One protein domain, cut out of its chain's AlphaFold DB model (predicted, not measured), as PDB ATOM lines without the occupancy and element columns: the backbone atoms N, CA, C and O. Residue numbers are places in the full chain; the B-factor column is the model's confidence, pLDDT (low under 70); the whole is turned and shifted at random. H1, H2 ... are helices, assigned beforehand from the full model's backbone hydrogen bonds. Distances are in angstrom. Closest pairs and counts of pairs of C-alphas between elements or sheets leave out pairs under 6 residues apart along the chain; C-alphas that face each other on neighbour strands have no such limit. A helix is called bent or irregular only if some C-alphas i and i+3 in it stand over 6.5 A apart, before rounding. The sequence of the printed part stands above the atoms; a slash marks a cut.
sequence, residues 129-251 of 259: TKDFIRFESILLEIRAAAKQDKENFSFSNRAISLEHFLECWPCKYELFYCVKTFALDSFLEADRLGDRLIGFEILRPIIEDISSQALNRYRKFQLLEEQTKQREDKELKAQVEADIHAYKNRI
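This is residues 129 to 251 of the 259 residues of an uncharacterized protein of Lactococcus garvieae DCC43 (UniProt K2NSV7). A compact head of four shorter helices, H1 to H4, gathers round the beginning of one very long helix, H5, whose residues 216 to 251 stick out as a single arm. The printed part has 123 residues with five named helices, H1 to H5 in chain order, and no named strand: all helix. The whole is extended, with a radius of gyration of the C-alphas of 24.5 A and spans of 87 by 32 by 20 A; the arm makes the length.

H1, residues 130 to 148, begins at C-alpha 130 (162.148, 97.512, 79.383) and is 28.0 A long. H2 is residues 162 to 167, 9.0 A; H3 is residues 169 to 182, 19.9 A; H4 is residues 184 to 193, 14.3 A. H5, residues 196 to 251, measures 80.6 A and ends at C-alpha 251 (140.209, 172.168, 82.774). H5 has a kink of 31 degrees near residue 203 and is only just irregular, C-alphas 202 and 205 being 6.7 A apart.

H5 is the hub and touches three helices. Its residues 196 to 200 alone touch H1, about perpendicular at 84 degrees, the closest C-alphas being Ile 142 and Arg 196, 5.3 A. H4 and H5 form a helical hairpin, closest at the C-alphas of Ala 190 and Gly 199, 5.4 A. H5 touches H3 with residues 203 to 210 alone, closest at the C-alphas of Cys 178 and Ile 206, 7.0 A. H1 touches H2 at a steep tilt of 54 degrees, closest at the C-alphas of Arg 143 and Leu 162, 7.3 A. H2 and H3 touch only at the corner, closest at the C-alphas of Phe 165 and Lys 172, 4.8 A. H2 and H4 are apart. Every O i to N i+4 pair is within hydrogen-bond range in H2, H3 and H4; H1 has 14 of 15, H5 50 of 52.

The farthest C-alphas, Leu 193 and Ile 251, are 87.4 A apart. The printed part has no cut. The link from H1 to H2 is long, 13 residues. Mean pLDDT of the printed part is 76.1; residues 154 to 171 and 210 to 225 are among those under 70.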
ATOM      1  N   THR A 129     160.512 101.897  77.902       68.44
ATOM      2  CA  THR A 129     161.634 100.967  77.755       68.44
ATOM      3  C   THR A 129     161.480  99.800  78.732       68.44
ATOM      4  O   THR A 129     160.820  99.928  79.766       68.44
ATOM      5  N   LYS A 130     162.109  98.650  78.441       75.88
ATOM      6  CA  LYS A 130     162.148  97.512  79.383       75.88
ATOM      7  C   LYS A 130     162.684  97.935  80.758       75.88
ATOM      8  O   LYS A 130     162.165  97.485  81.776       75.88
ATOM      9  N   ASP A 131     163.652  98.847  80.770       75.56
ATOM     10  CA  ASP A 131     164.249  99.389  81.991       75.56
ATOM     11  C   ASP A 131     163.263 100.253  82.780       75.56
ATOM     12  O   ASP A 131     163.231 100.165  84.001       75.56
ATOM     13  N   PHE A 132     162.417 101.040  82.102       81.25
ATOM     14  CA  PHE A 132     161.385 101.847  82.759       81.25
ATOM     15  C   PHE A 132     160.324 100.975  83.440       81.25
ATOM     16  O   PHE A 132     159.974 101.214  84.592       81.25
ATOM     17  N   ILE A 133     159.845  99.933  82.754       82.00
ATOM     18  CA  ILE A 133     158.865  98.992  83.321       82.00
ATOM     19  C   ILE A 133     159.464  98.272  84.532       82.00
ATOM     20  O   ILE A 133     158.813  98.129  85.567       82.00
ATOM     21  N   ARG A 134     160.727  97.844  84.420       83.31
ATOM     22  CA  ARG A 134     161.437  97.194  85.522       83.31
ATOM     23  C   ARG A 134     161.629  98.142  86.703       83.31
ATOM     24  O   ARG A 134     161.350  97.758  87.833       83.31
ATOM     25  N   PHE A 135     162.034  99.380  86.439       88.94
ATOM     26  CA  PHE A 135     162.126 100.433  87.445       88.94
ATOM     27  C   PHE A 135     160.790 100.649  88.168       88.94
ATOM     28  O   PHE A 135     160.761 100.663  89.395       88.94
ATOM     29  N   GLU A 136     159.679 100.760  87.432       86.56
ATOM     30  CA  GLU A 136     158.352 100.963  88.019       86.56
ATOM     31  C   GLU A 136     157.934  99.799  88.928       86.56
ATOM     32  O   GLU A 136     157.405 100.033  90.016       86.56
ATOM     33  N   SER A 137     158.227  98.556  88.531       88.38
ATOM     34  CA  SER A 137     157.983  97.374  89.369       88.38
ATOM     35  C   SER A 137     158.749  97.455  90.692       88.38
ATOM     36  O   SER A 137     158.151  97.327  91.759       88.38
ATOM     37  N   ILE A 138     160.054  97.741  90.635       89.19
ATOM     38  CA  ILE A 138     160.912  97.840  91.827       89.19
ATOM     39  C   ILE A 138     160.425  98.971  92.744       89.19
ATOM     40  O   ILE A 138     160.351  98.811  93.962       89.19
ATOM     41  N   LEU A 139     160.028 100.105  92.165       88.81
ATOM     42  CA  LEU A 139     159.524 101.260  92.903       88.81
ATOM     43  C   LEU A 139     158.229 100.940  93.674       88.81
ATOM     44  O   LEU A 139     158.055 101.382  94.811       88.81
ATOM     45  N   LEU A 140     157.327 100.146  93.085       88.06
ATOM     46  CA  LEU A 140     156.101  99.688  93.748       88.06
ATOM     47  C   LEU A 140     156.388  98.733  94.911       88.06
ATOM     48  O   LEU A 140     155.707  98.793  95.935       88.06
ATOM     49  N   GLU A 141     157.400  97.881  94.782       89.50
ATOM     50  CA  GLU A 141     157.812  96.974  95.851       89.50
ATOM     51  C   GLU A 141     158.472  97.717  97.014       89.50
ATOM     52  O   GLU A 141     158.144  97.460  98.174       89.50
ATOM     53  N   ILE A 142     159.328  98.698  96.719       86.81
ATOM     54  CA  ILE A 142     159.897  99.598  97.731       86.81
ATOM     55  C   ILE A 142     158.776 100.339  98.469       86.81
ATOM     56  O   ILE A 142     158.798 100.427  99.693       86.81
ATOM     57  N   ARG A 143     157.741 100.808  97.759       84.88
ATOM     58  CA  ARG A 143     156.559 101.425  98.383       84.88
ATOM     59  C   ARG A 143     155.827 100.463  99.317       84.88
ATOM     60  O   ARG A 143     155.371 100.862 100.387       84.88
ATOM     61  N   ALA A 144     155.657  99.209  98.904       85.81
ATOM     62  CA  ALA A 144     155.004  98.203  99.732       85.81
ATOM     63  C   ALA A 144     155.793  97.953 101.027       85.81
ATOM     64  O   ALA A 144     155.185  97.920 102.097       85.81
ATOM     65  N   ALA A 145     157.126  97.876 100.938       84.44
ATOM     66  CA  ALA A 145     158.013  97.768 102.096       84.44
ATOM     67  C   ALA A 145     157.932  99.014 102.999       84.44
ATOM     68  O   ALA A 145     157.706  98.890 104.201       84.44
ATOM     69  N   ALA A 146     157.979 100.214 102.415       80.75
ATOM     70  CA  ALA A 146     157.891 101.480 103.143       80.75
ATOM     71  C   ALA A 146     156.572 101.658 103.916       80.75
ATOM     72  O   ALA A 146     156.534 102.281 104.977       80.75
ATOM     73  N   LYS A 147     155.467 101.088 103.416       79.62
ATOM     74  CA  LYS A 147     154.185 101.083 104.142       79.62
ATOM     75  C   LYS A 147     154.210 100.213 105.397       79.62
ATOM     76  O   LYS A 147     153.457 100.506 106.327       79.62
ATOM     77  N   GLN A 148     155.007  99.147 105.396       81.06
ATOM     78  CA  GLN A 148     155.115  98.201 106.508       81.06
ATOM     79  C   GLN A 148     156.126  98.675 107.554       81.06
ATOM     80  O   GLN A 148     155.873  98.527 108.747       81.06
ATOM     81  N   ASP A 149     157.217  99.298 107.114       78.88
ATOM     82  CA  ASP A 149     158.319  99.744 107.961       78.88
ATOM     83  C   ASP A 149     158.595 101.242 107.760       78.88
ATOM     84  O   ASP A 149     159.454 101.667 106.993       78.88
ATOM     85  N   LYS A 150     157.808 102.080 108.437       72.75
ATOM     86  CA  LYS A 150     157.877 103.539 108.258       72.75
ATOM     87  C   LYS A 150     159.139 104.176 108.840       72.75
ATOM     88  O   LYS A 150     159.468 105.293 108.454       72.75
ATOM     89  N   GLU A 151     159.797 103.516 109.790       74.81
ATOM     90  CA  GLU A 151     160.958 104.072 110.487       74.81
ATOM     91  C   GLU A 151     162.192 104.012 109.578       74.81
ATOM     92  O   GLU A 151     162.837 105.037 109.337       74.81
ATOM     93  N   ASN A 152     162.423 102.851 108.957       73.62
ATOM     94  CA  ASN A 152     163.539 102.629 108.036       73.62
ATOM     95  C   ASN A 152     163.340 103.287 106.658       73.62
ATOM     96  O   ASN A 152     164.313 103.592 105.966       73.62
ATOM     97  N   PHE A 153     162.092 103.562 106.272       70.62
ATOM     98  CA  PHE A 153     161.734 104.187 104.994       70.62
ATOM     99  C   PHE A 153     161.248 105.635 105.153       70.62
ATOM    100  O   PHE A 153     160.327 106.089 104.467       70.62
ATOM    101  N   SER A 154     161.867 106.374 106.074       68.25
ATOM    102  CA  SER A 154     161.586 107.793 106.286       68.25
ATOM    103  C   SER A 154     162.526 108.689 105.472       68.25
ATOM    104  O   SER A 154     163.707 108.396 105.272       68.25
ATOM    105  N   PHE A 155     161.989 109.806 104.985       63.62
ATOM    106  CA  PHE A 155     162.791 110.899 104.441       63.62
ATOM    107  C   PHE A 155     163.145 111.863 105.577       63.62
ATOM    108  O   PHE A 155     162.313 112.155 106.437       63.62
ATOM    109  N   SER A 156     164.389 112.346 105.579       54.75
ATOM    110  CA  SER A 156     164.971 113.161 106.659       54.75
ATOM    111  C   SER A 156     164.312 114.538 106.817       54.75
ATOM    112  O   SER A 156     164.385 115.170 107.869       54.75
ATOM    113  N   ASN A 157     163.628 114.989 105.771       48.34
ATOM    114  CA  ASN A 157     162.891 116.235 105.705       48.34
ATOM    115  C   ASN A 157     161.522 115.971 105.083       48.34
ATOM    116  O   ASN A 157     161.326 114.969 104.399       48.34
ATOM    117  N   ARG A 158     160.587 116.912 105.248       47.12
ATOM    118  CA  ARG A 158     159.269 116.947 104.574       47.12
ATOM    119  C   ARG A 158     159.357 117.133 103.055       47.12
ATOM    120  O   ARG A 158     158.527 117.807 102.453       47.12
ATOM    121  N   ALA A 159     160.408 116.602 102.448       46.56
ATOM    122  CA  ALA A 159     160.495 116.418 101.028       46.56
ATOM    123  C   ALA A 159     159.320 115.546 100.584       46.56
ATOM    124  O   ALA A 159     158.851 114.655 101.295       46.56
ATOM    125  N   ILE A 160     158.855 115.884  99.394       55.56
ATOM    126  CA  ILE A 160     157.900 115.153  98.583       55.56
ATOM    127  C   ILE A 160     158.092 113.643  98.795       55.56
ATOM    128  O   ILE A 160     159.158 113.100  98.507       55.56
ATOM    129  N   SER A 161     157.075 112.973  99.344       64.06
ATOM    130  CA  SER A 161     157.169 111.545  99.643       64.06
ATOM    131  C   SER A 161     157.286 110.719  98.361       64.06
ATOM    132  O   SER A 161     156.877 111.146  97.277       64.06
ATOM    133  N   LEU A 162     157.800 109.493  98.494       67.12
ATOM    134  CA  LEU A 162     157.860 108.511  97.407       67.12
ATOM    135  C   LEU A 162     156.502 108.354  96.691       67.12
ATOM    136  O   LEU A 162     156.445 108.184  95.474       67.12
ATOM    137  N   GLU A 163     155.399 108.465  97.433       68.88
ATOM    138  CA  GLU A 163     154.025 108.446  96.925       68.88
ATOM    139  C   GLU A 163     153.773 109.494  95.837       68.88
ATOM    140  O   GLU A 163     153.132 109.185  94.835       68.88
ATOM    141  N   HIS A 164     154.307 110.704  95.981       64.88
ATOM    142  CA  HIS A 164     154.091 111.764  94.999       64.88
ATOM    143  C   HIS A 164     154.759 111.443  93.654       64.88
ATOM    144  O   HIS A 164     154.166 111.641  92.592       64.88
ATOM    145  N   PHE A 165     155.964 110.866  93.691       64.88
ATOM    146  CA  PHE A 165     156.661 110.394  92.492       64.88
ATOM    147  C   PHE A 165     155.955 109.199  91.841       64.88
ATOM    148  O   PHE A 165     156.077 108.989  90.640       64.88
ATOM    149  N   LEU A 166     155.186 108.419  92.602       66.50
ATOM    150  CA  LEU A 166     154.416 107.292  92.077       66.50
ATOM    151  C   LEU A 166     153.110 107.711  91.393       66.50
ATOM    152  O   LEU A 166     152.673 107.039  90.454       66.50
ATOM    153  N   GLU A 167     152.497 108.794  91.865       65.00
ATOM    154  CA  GLU A 167     151.194 109.284  91.404       65.00
ATOM    155  C   GLU A 167     151.308 110.269  90.232       65.00
ATOM    156  O   GLU A 167     150.377 110.380  89.433       65.00
ATOM    157  N   CYS A 168     152.455 110.940  90.077       64.06
ATOM    158  CA  CYS A 168     152.691 111.915  89.016       64.06
ATOM    159  C   CYS A 168     153.637 111.364  87.937       64.06
ATOM    160  O   CYS A 168     154.818 111.135  88.191       64.06
ATOM    161  N   TRP A 169     153.133 111.170  86.711       62.22
ATOM    162  CA  TRP A 169     153.909 110.592  85.606       62.22
ATOM    163  C   TRP A 169     155.177 111.386  85.239       62.22
ATOM    164  O   TRP A 169     156.237 110.764  85.153       62.22
ATOM    165  N   PRO A 170     155.137 112.729  85.100       60.38
ATOM    166  CA  PRO A 170     156.348 113.525  84.891       60.38
ATOM    167  C   PRO A 170     157.403 113.323  85.984       60.38
ATOM    168  O   PRO A 170     158.564 113.082  85.672       60.38
ATOM    169  N   CYS A 171     156.994 113.337  87.256       65.38
ATOM    170  CA  CYS A 171     157.908 113.143  88.383       65.38
ATOM    171  C   CYS A 171     158.488 111.722  88.400       65.38
ATOM    172  O   CYS A 171     159.689 111.550  88.595       65.38
ATOM    173  N   LYS A 172     157.664 110.698  88.137       73.69
ATOM    174  CA  LYS A 172     158.112 109.302  88.004       73.69
ATOM    175  C   LYS A 172     159.174 109.154  86.919       73.69
ATOM    176  O   LYS A 172     160.156 108.440  87.102       73.69
ATOM    177  N   TYR A 173     158.954 109.811  85.785       68.94
ATOM    178  CA  TYR A 173     159.855 109.745  84.646       68.94
ATOM    179  C   TYR A 173     161.168 110.494  84.901       68.94
ATOM    180  O   TYR A 173     162.234 109.980  84.573       68.94
ATOM    181  N   GLU A 174     161.112 111.663  85.542       72.06
ATOM    182  CA  GLU A 174     162.301 112.399  85.991       72.06
ATOM    183  C   GLU A 174     163.122 111.566  86.985       72.06
ATOM    184  O   GLU A 174     164.328 111.405  86.807       72.06
ATOM    185  N   LEU A 175     162.460 110.920  87.952       80.25
ATOM    186  CA  LEU A 175     163.107 109.998  88.884       80.25
ATOM    187  C   LEU A 175     163.759 108.813  88.159       80.25
ATOM    188  O   LEU A 175     164.919 108.500  88.427       80.25
ATOM    189  N   PHE A 176     163.059 108.186  87.208       83.19
ATOM    190  CA  PHE A 176     163.636 107.130  86.373       83.19
ATOM    191  C   PHE A 176     164.864 107.620  85.610       83.19
ATOM    192  O   PHE A 176     165.866 106.916  85.562       83.19
ATOM    193  N   TYR A 177     164.810 108.808  85.010       78.00
ATOM    194  CA  TYR A 177     165.927 109.356  84.251       78.00
ATOM    195  C   TYR A 177     167.147 109.607  85.142       78.00
ATOM    196  O   TYR A 177     168.266 109.245  84.774       78.00
ATOM    197  N   CYS A 178     166.941 110.158  86.338       75.38
ATOM    198  CA  CYS A 178     168.004 110.347  87.319       75.38
ATOM    199  C   CYS A 178     168.597 109.007  87.774       75.38
ATOM    200  O   CYS A 178     169.815 108.841  87.751       75.38
ATOM    201  N   VAL A 179     167.764 108.016  88.099       85.00
ATOM    202  CA  VAL A 179     168.234 106.667  88.458       85.00
ATOM    203  C   VAL A 179     168.996 106.038  87.297       85.00
ATOM    204  O   VAL A 179     170.113 105.566  87.487       85.00
ATOM    205  N   LYS A 180     168.453 106.111  86.080       82.56
ATOM    206  CA  LYS A 180     169.091 105.613  84.859       82.56
ATOM    207  C   LYS A 180     170.476 106.228  84.641       82.56
ATOM    208  O   LYS A 180     171.381 105.537  84.189       82.56
ATOM    209  N   THR A 181     170.622 107.516  84.941       77.75
ATOM    210  CA  THR A 181     171.853 108.277  84.696       77.75
ATOM    211  C   THR A 181     172.908 108.042  85.772       77.75
ATOM    212  O   THR A 181     174.090 107.965  85.450       77.75
ATOM    213  N   PHE A 182     172.501 107.936  87.038       81.56
ATOM    214  CA  PHE A 182     173.435 108.005  88.164       81.56
ATOM    215  C   PHE A 182     173.584 106.706  88.957       81.56
ATOM    216  O   PHE A 182     174.616 106.519  89.594       81.56
ATOM    217  N   ALA A 183     172.582 105.824  88.954       86.75
ATOM    218  CA  ALA A 183     172.531 104.713  89.906       86.75
ATOM    219  C   ALA A 183     171.836 103.445  89.381       86.75
ATOM    220  O   ALA A 183     171.411 102.615  90.182       86.75
ATOM    221  N   LEU A 184     171.701 103.274  88.059       85.38
ATOM    222  CA  LEU A 184     170.903 102.186  87.484       85.38
ATOM    223  C   LEU A 184     171.408 100.810  87.914       85.38
ATOM    224  O   LEU A 184     170.623  99.994  88.384       85.38
ATOM    225  N   ASP A 185     172.711 100.570  87.784       83.44
ATOM    226  CA  ASP A 185     173.308  99.267  88.082       83.44
ATOM    227  C   ASP A 185     173.158  98.916  89.565       83.44
ATOM    228  O   ASP A 185     172.726  97.817  89.901       83.44
ATOM    229  N   SER A 186     173.424  99.874  90.459       89.81
ATOM    230  CA  SER A 186     173.229  99.702  91.903       89.81
ATOM    231  C   SER A 186     171.762  99.468  92.261       89.81
ATOM    232  O   SER A 186     171.460  98.642  93.118       89.81
ATOM    233  N   PHE A 187     170.840 100.161  91.588       90.00
ATOM    234  CA  PHE A 187     169.405 100.011  91.807       90.00
ATOM    235  C   PHE A 187     168.896  98.634  91.354       90.00
ATOM    236  O   PHE A 187     168.121  97.990  92.060       90.00
ATOM    237  N   LEU A 188     169.372  98.142  90.205       88.12
ATOM    238  CA  LEU A 188     169.055  96.799  89.711       88.12
ATOM    239  C   LEU A 188     169.717  95.693  90.544       88.12
ATOM    240  O   LEU A 188     169.144  94.614  90.689       88.12
ATOM    241  N   GLU A 189     170.902  95.943  91.099       90.06
ATOM    242  CA  GLU A 189     171.580  95.001  91.989       90.06
ATOM    243  C   GLU A 189     170.866  94.888  93.342       90.06
ATOM    244  O   GLU A 189     170.669  93.779  93.836       90.06
ATOM    245  N   ALA A 190     170.382  96.004  93.900       91.19
ATOM    246  CA  ALA A 190     169.530  95.994  95.090       91.19
ATOM    247  C   ALA A 190     168.246  95.175  94.861       91.19
ATOM    248  O   ALA A 190     167.851  94.370  95.708       91.19
ATOM    249  N   ASP A 191     167.635  95.307  93.677       91.81
ATOM    250  CA  ASP A 191     166.514  94.459  93.269       91.81
ATOM    251  C   ASP A 191     166.897  92.974  93.228       91.81
ATOM    252  O   ASP A 191     166.227  92.156  93.862       91.81
ATOM    253  N   ARG A 192     168.013  92.633  92.565       92.50
ATOM    254  CA  ARG A 192     168.527  91.256  92.443       92.50
ATOM    255  C   ARG A 192     168.780  90.598  93.802       92.50
ATOM    256  O   ARG A 192     168.570  89.394  93.938       92.50
ATOM    257  N   LEU A 193     169.241  91.372  94.782       91.69
ATOM    258  CA  LEU A 193     169.494  90.917  96.150       91.69
ATOM    259  C   LEU A 193     168.227  90.862  97.017       91.69
ATOM    260  O   LEU A 193     168.274  90.330  98.123       91.69
ATOM    261  N   GLY A 194     167.096  91.383  96.534       89.25
ATOM    262  CA  GLY A 194     165.858  91.481  97.311       89.25
ATOM    263  C   GLY A 194     165.882  92.589  98.369       89.25
ATOM    264  O   GLY A 194     164.961  92.672  99.181       89.25
ATOM    265  N   ASP A 195     166.898  93.455  98.368       91.19
ATOM    266  CA  ASP A 195     167.099  94.462  99.409       91.19
ATOM    267  C   ASP A 195     166.385  95.772  99.056       91.19
ATOM    268  O   ASP A 195     166.893  96.657  98.361       91.19
ATOM    269  N   ARG A 196     165.139  95.878  99.523       91.19
ATOM    270  CA  ARG A 196     164.291  97.053  99.285       91.19
ATOM    271  C   ARG A 196     164.765  98.279 100.071       91.19
ATOM    272  O   ARG A 196     164.495  99.394  99.627       91.19
ATOM    273  N   LEU A 197     165.486  98.093 101.181       88.19
ATOM    274  CA  LEU A 197     166.027  99.200 101.967       88.19
ATOM    275  C   LEU A 197     167.178  99.871 101.218       88.19
ATOM    276  O   LEU A 197     167.147 101.085 101.045       88.19
ATOM    277  N   ILE A 198     168.115  99.090 100.675       90.31
ATOM    278  CA  ILE A 198     169.188  99.625  99.821       90.31
ATOM    279  C   ILE A 198     168.598 100.329  98.592       90.31
ATOM    280  O   ILE A 198     169.015 101.432  98.241       90.31
ATOM    281  N   GLY A 199     167.576  99.736  97.962       90.31
ATOM    282  CA  GLY A 199     166.860 100.383  96.858       90.31
ATOM    283  C   GLY A 199     166.286 101.752  97.251       90.31
ATOM    284  O   GLY A 199     166.393 102.714  96.490       90.31
ATOM    285  N   PHE A 200     165.730 101.870  98.457       89.50
ATOM    286  CA  PHE A 200     165.252 103.142  98.997       89.50
ATOM    287  C   PHE A 200     166.383 104.124  99.321       89.50
ATOM    288  O   PHE A 200     166.256 105.310  99.025       89.50
ATOM    289  N   GLU A 201     167.497 103.660  99.887       89.50
ATOM    290  CA  GLU A 201     168.673 104.492 100.162       89.50
ATOM    291  C   GLU A 201     169.283 105.089  98.894       89.50
ATOM    292  O   GLU A 201     169.742 106.227  98.926       89.50
ATOM    293  N   ILE A 202     169.218 104.376  97.766       90.00
ATOM    294  CA  ILE A 202     169.615 104.901  96.452       90.00
ATOM    295  C   ILE A 202     168.650 105.997  95.977       90.00
ATOM    296  O   ILE A 202     169.080 107.032  95.466       90.00
ATOM    297  N   LEU A 203     167.338 105.791  96.139       87.94
ATOM    298  CA  LEU A 203     166.319 106.750  95.697       87.94
ATOM    299  C   LEU A 203     166.298 108.023  96.541       87.94
ATOM    300  O   LEU A 203     166.016 109.100  96.018       87.94
ATOM    301  N   ARG A 204     166.580 107.907  97.840       85.88
ATOM    302  CA  ARG A 204     166.467 108.995  98.812       85.88
ATOM    303  C   ARG A 204     167.212 110.275  98.410       85.88
ATOM    304  O   ARG A 204     166.535 111.294  98.270       85.88
ATOM    305  N   PRO A 205     168.533 110.260  98.150       84.44
ATOM    306  CA  PRO A 205     169.260 111.468  97.767       84.44
ATOM    307  C   PRO A 205     168.798 112.034  96.417       84.44
ATOM    308  O   PRO A 205     168.807 113.246  96.226       84.44
ATOM    309  N   ILE A 206     168.350 111.183  95.486       83.31
ATOM    310  CA  ILE A 206     167.840 111.616  94.176       83.31
ATOM    311  C   ILE A 206     166.511 112.365  94.338       83.31
ATOM    312  O   ILE A 206     166.316 113.434  93.764       83.31
ATOM    313  N   ILE A 207     165.598 111.819  95.143       79.94
ATOM    314  CA  ILE A 207     164.306 112.441  95.453       79.94
ATOM    315  C   ILE A 207     164.505 113.769  96.193       79.94
ATOM    316  O   ILE A 207     163.837 114.757  95.873       79.94
ATOM    317  N   GLU A 208     165.427 113.814  97.158       78.19
ATOM    318  CA  GLU A 208     165.768 115.036  97.891       78.19
ATOM    319  C   GLU A 208     166.347 116.117  96.961       78.19
ATOM    320  O   GLU A 208     165.958 117.285  97.073       78.19
ATOM    321  N   ASP A 209     167.199 115.747  96.000       78.44
ATOM    322  CA  ASP A 209     167.744 116.682  95.009       78.44
ATOM    323  C   ASP A 209     166.661 117.218  94.059       78.44
ATOM    324  O   ASP A 209     166.495 118.435  93.952       78.44
ATOM    325  N   ILE A 210     165.850 116.346  93.443       69.19
ATOM    326  CA  ILE A 210     164.749 116.765  92.551       69.19
ATOM    327  C   ILE A 210     163.798 117.720  93.288       69.19
ATOM    328  O   ILE A 210     163.442 118.786  92.776       69.19
ATOM    329  N   SER A 211     163.434 117.379  94.527       69.38
ATOM    330  CA  SER A 211     162.561 118.210  95.364       69.38
ATOM    331  C   SER A 211     163.192 119.573  95.666       69.38
ATOM    332  O   SER A 211     162.530 120.609  95.568       69.38
ATOM    333  N   SER A 212     164.488 119.596  95.981       69.94
ATOM    334  CA  SER A 212     165.239 120.827  96.252       69.94
ATOM    335  C   SER A 212     165.350 121.715  95.012       69.94
ATOM    336  O   SER A 212     165.191 122.938  95.096       69.94
ATOM    337  N   GLN A 213     165.568 121.123  93.838       64.19
ATOM    338  CA  GLN A 213     165.580 121.845  92.570       64.19
ATOM    339  C   GLN A 213     164.207 122.442  92.245       64.19
ATOM    340  O   GLN A 213     164.135 123.608  91.846       64.19
ATOM    341  N   ALA A 214     163.125 121.688  92.451       62.03
ATOM    342  CA  ALA A 214     161.761 122.173  92.255       62.03
ATOM    343  C   ALA A 214     161.453 123.373  93.168       62.03
ATOM    344  O   ALA A 214     161.006 124.417  92.685       62.03
ATOM    345  N   LEU A 215     161.800 123.280  94.455       64.75
ATOM    346  CA  LEU A 215     161.674 124.381  95.419       64.75
ATOM    347  C   LEU A 215     162.473 125.621  94.995       64.75
ATOM    348  O   LEU A 215     161.986 126.748  95.079       64.75
ATOM    349  N   ASN A 216     163.696 125.438  94.502       67.12
ATOM    350  CA  ASN A 216     164.516 126.551  94.031       67.12
ATOM    351  C   ASN A 216     163.948 127.207  92.766       67.12
ATOM    352  O   ASN A 216     163.971 128.435  92.651       67.12
ATOM    353  N   ARG A 217     163.418 126.420  91.819       59.78
ATOM    354  CA  ARG A 217     162.719 126.950  90.634       59.78
ATOM    355  C   ARG A 217     161.488 127.749  91.050       59.78
ATOM    356  O   ARG A 217     161.268 128.829  90.507       59.78
ATOM    357  N   TYR A 218     160.756 127.276  92.055       61.78
ATOM    358  CA  TYR A 218     159.610 128.001  92.582       61.78
ATOM    359  C   TYR A 218     159.965 129.366  93.149       61.78
ATOM    360  O   TYR A 218     159.379 130.367  92.758       61.78
ATOM    361  N   ARG A 219     160.956 129.416  94.043       61.00
ATOM    362  CA  ARG A 219     161.398 130.669  94.669       61.00
ATOM    363  C   ARG A 219     161.781 131.706  93.616       61.00
ATOM    364  O   ARG A 219     161.456 132.880  93.750       61.00
ATOM    365  N   LYS A 220     162.433 131.267  92.534       59.47
ATOM    366  CA  LYS A 220     162.740 132.128  91.383       59.47
ATOM    367  C   LYS A 220     161.479 132.613  90.672       59.47
ATOM    368  O   LYS A 220     161.410 133.786  90.326       59.47
ATOM    369  N   PHE A 221     160.501 131.735  90.453       56.41
ATOM    370  CA  PHE A 221     159.225 132.109  89.846       56.41
ATOM    371  C   PHE A 221     158.471 133.144  90.691       56.41
ATOM    372  O   PHE A 221     158.053 134.163  90.154       56.41
ATOM    373  N   GLN A 222     158.384 132.948  92.008       62.12
ATOM    374  CA  GLN A 222     157.752 133.909  92.917       62.12
ATOM    375  C   GLN A 222     158.427 135.281  92.872       62.12
ATOM    376  O   GLN A 222     157.755 136.304  92.803       62.12
ATOM    377  N   LEU A 223     159.763 135.304  92.859       68.44
ATOM    378  CA  LEU A 223     160.515 136.549  92.735       68.44
ATOM    379  C   LEU A 223     160.191 137.272  91.418       68.44
ATOM    380  O   LEU A 223     160.070 138.494  91.398       68.44
ATOM    381  N   LEU A 224     160.040 136.531  90.315       59.06
ATOM    382  CA  LEU A 224     159.650 137.095  89.021       59.06
ATOM    383  C   LEU A 224     158.209 137.615  89.028       59.06
ATOM    384  O   LEU A 224     157.953 138.684  88.474       59.06
ATOM    385  N   GLU A 225     157.281 136.894  89.652       58.47
ATOM    386  CA  GLU A 225     155.883 137.310  89.794       58.47
ATOM    387  C   GLU A 225     155.780 138.606  90.607       58.47
ATOM    388  O   GLU A 225     155.138 139.565  90.178       58.47
ATOM    389  N   GLU A 226     156.507 138.692  91.722       71.38
ATOM    390  CA  GLU A 226     156.573 139.900  92.540       71.38
ATOM    391  C   GLU A 226     157.181 141.078  91.766       71.38
ATOM    392  O   GLU A 226     156.627 142.179  91.766       71.38
ATOM    393  N   GLN A 227     158.282 140.856  91.040       67.50
ATOM    394  CA  GLN A 227     158.891 141.882  90.189       67.50
ATOM    395  C   GLN A 227     157.956 142.350  89.070       67.50
ATOM    396  O   GLN A 227     157.965 143.530  88.720       67.50
ATOM    397  N   THR A 228     157.164 141.440  88.502       66.19
ATOM    398  CA  THR A 228     156.197 141.752  87.444       66.19
ATOM    399  C   THR A 228     155.067 142.602  88.005       66.19
ATOM    400  O   THR A 228     154.826 143.694  87.496       66.19
ATOM    401  N   LYS A 229     154.484 142.196  89.136       70.06
ATOM    402  CA  LYS A 229     153.453 142.969  89.833       70.06
ATOM    403  C   LYS A 229     153.939 144.368  90.220       70.06
ATOM    404  O   LYS A 229     153.255 145.355  89.984       70.06
ATOM    405  N   GLN A 230     155.169 144.484  90.729       77.88
ATOM    406  CA  GLN A 230     155.773 145.785  91.036       77.88
ATOM    407  C   GLN A 230     155.966 146.673  89.795       77.88
ATOM    408  O   GLN A 230     155.946 147.899  89.918       77.88
ATOM    409  N   ARG A 231     156.208 146.094  88.610       72.50
ATOM    410  CA  ARG A 231     156.283 146.853  87.350       72.50
ATOM    411  C   ARG A 231     154.904 147.319  86.911       72.50
ATOM    412  O   ARG A 231     154.756 148.505  86.638       72.50
ATOM    413  N   GLU A 232     153.916 146.432  86.924       70.94
ATOM    414  CA  GLU A 232     152.527 146.749  86.575       70.94
ATOM    415  C   GLU A 232     151.958 147.852  87.479       70.94
ATOM    416  O   GLU A 232     151.389 148.823  86.985       70.94
ATOM    417  N   ASP A 233     152.206 147.787  88.792       81.94
ATOM    418  CA  ASP A 233     151.778 148.820  89.744       81.94
ATOM    419  C   ASP A 233     152.434 150.182  89.454       81.94
ATOM    420  O   ASP A 233     151.795 151.235  89.563       81.94
ATOM    421  N   LYS A 234     153.718 150.188  89.068       81.69
ATOM    422  CA  LYS A 234     154.438 151.417  88.692       81.69
ATOM    423  C   LYS A 234     153.909 152.006  87.389       81.69
ATOM    424  O   LYS A 234     153.732 153.222  87.319       81.69
ATOM    425  N   GLU A 235     153.662 151.171  86.386       78.62
ATOM    426  CA  GLU A 235     153.093 151.589  85.104       78.62
ATOM    427  C   GLU A 235     151.682 152.150  85.289       78.62
ATOM    428  O   GLU A 235     151.402 153.257  84.829       78.62
ATOM    429  N   LEU A 236     150.831 151.465  86.059       74.56
ATOM    430  CA  LEU A 236     149.487 151.934  86.388       74.56
ATOM    431  C   LEU A 236     149.526 153.283  87.114       74.56
ATOM    432  O   LEU A 236     148.778 154.197  86.768       74.56
ATOM    433  N   LYS A 237     150.422 153.444  88.095       81.75
ATOM    434  CA  LYS A 237     150.575 154.714  88.815       81.75
ATOM    435  C   LYS A 237     151.030 155.844  87.888       81.75
ATOM    436  O   LYS A 237     150.467 156.935  87.948       81.75
ATOM    437  N   ALA A 238     152.002 155.580  87.015       81.38
ATOM    438  CA  ALA A 238     152.472 156.554  86.031       81.38
ATOM    439  C   ALA A 238     151.358 156.953  85.045       81.38
ATOM    440  O   ALA A 238     151.207 158.135  84.734       81.38
ATOM    441  N   GLN A 239     150.543 155.990  84.606       74.06
ATOM    442  CA  GLN A 239     149.386 156.225  83.742       74.06
ATOM    443  C   GLN A 239     148.346 157.122  84.431       74.06
ATOM    444  O   GLN A 239     147.915 158.123  83.860       74.06
ATOM    445  N   VAL A 240     147.999 156.822  85.686       76.44
ATOM    446  CA  VAL A 240     147.055 157.623  86.482       76.44
ATOM    447  C   VAL A 240     147.574 159.050  86.690       76.44
ATOM    448  O   VAL A 240     146.814 160.008  86.556       76.44
ATOM    449  N   GLU A 241     148.864 159.229  86.986       82.25
ATOM    450  CA  GLU A 241     149.471 160.559  87.122       82.25
ATOM    451  C   GLU A 241     149.427 161.348  85.803       82.25
ATOM    452  O   GLU A 241     149.080 162.536  85.806       82.25
ATOM    453  N   ALA A 242     149.710 160.689  84.675       82.56
ATOM    454  CA  ALA A 242     149.609 161.286  83.348       82.56
ATOM    455  C   ALA A 242     148.165 161.709  83.019       82.56
ATOM    456  O   ALA A 242     147.950 162.834  82.556       82.56
ATOM    457  N   ASP A 243     147.179 160.865  83.326       75.25
ATOM    458  CA  ASP A 243     145.757 161.146  83.107       75.25
ATOM    459  C   ASP A 243     145.260 162.303  83.986       75.25
ATOM    460  O   ASP A 243     144.592 163.220  83.495       75.25
ATOM    461  N   ILE A 244     145.646 162.336  85.268       81.38
ATOM    462  CA  ILE A 244     145.333 163.448  86.179       81.38
ATOM    463  C   ILE A 244     145.951 164.753  85.665       81.38
ATOM    464  O   ILE A 244     145.295 165.801  85.681       81.38
ATOM    465  N   HIS A 245     147.203 164.720  85.206       82.19
ATOM    466  CA  HIS A 245     147.879 165.896  84.665       82.19
ATOM    467  C   HIS A 245     147.220 166.385  83.365       82.19
ATOM    468  O   HIS A 245     146.956 167.583  83.208       82.19
ATOM    469  N   ALA A 246     146.875 165.469  82.458       82.50
ATOM    470  CA  ALA A 246     146.145 165.779  81.233       82.50
ATOM    471  C   ALA A 246     144.767 166.393  81.529       82.50
ATOM    472  O   ALA A 246     144.392 167.398  80.918       82.50
ATOM    473  N   TYR A 247     144.034 165.841  82.499       74.12
ATOM    474  CA  TYR A 247     142.744 166.363  82.946       74.12
ATOM    475  C   TYR A 247     142.862 167.779  83.531       74.12
ATOM    476  O   TYR A 247     142.142 168.682  83.097       74.12
ATOM    477  N   LYS A 248     143.818 168.014  84.444       79.38
ATOM    478  CA  LYS A 248     144.093 169.347  85.015       79.38
ATOM    479  C   LYS A 248     144.382 170.381  83.924       79.38
ATOM    480  O   LYS A 248     143.805 171.466  83.942       79.38
ATOM    481  N   ASN A 249     145.204 170.027  82.938       79.00
ATOM    482  CA  ASN A 249     145.536 170.919  81.825       79.00
ATOM    483  C   ASN A 249     144.337 171.223  80.916       79.00
ATOM    484  O   ASN A 249     144.209 172.350  80.435       79.00
ATOM    485  N   ARG A 250     143.434 170.258  80.700       71.31
ATOM    486  CA  ARG A 250     142.194 170.480  79.934       71.31
ATOM    487  C   ARG A 250     141.231 171.418  80.661       71.31
ATOM    488  O   ARG A 250     140.702 172.326  80.028       71.31
ATOM    489  N   ILE A 251     141.050 171.260  81.974       68.19
ATOM    490  CA  ILE A 251     140.209 172.168  82.774       68.19
ATOM    491  C   ILE A 251     140.778 173.586  82.797       68.19
ATOM    492  O   ILE A 251     140.031 174.551  82.638       68.19
TER     493      ILE A 251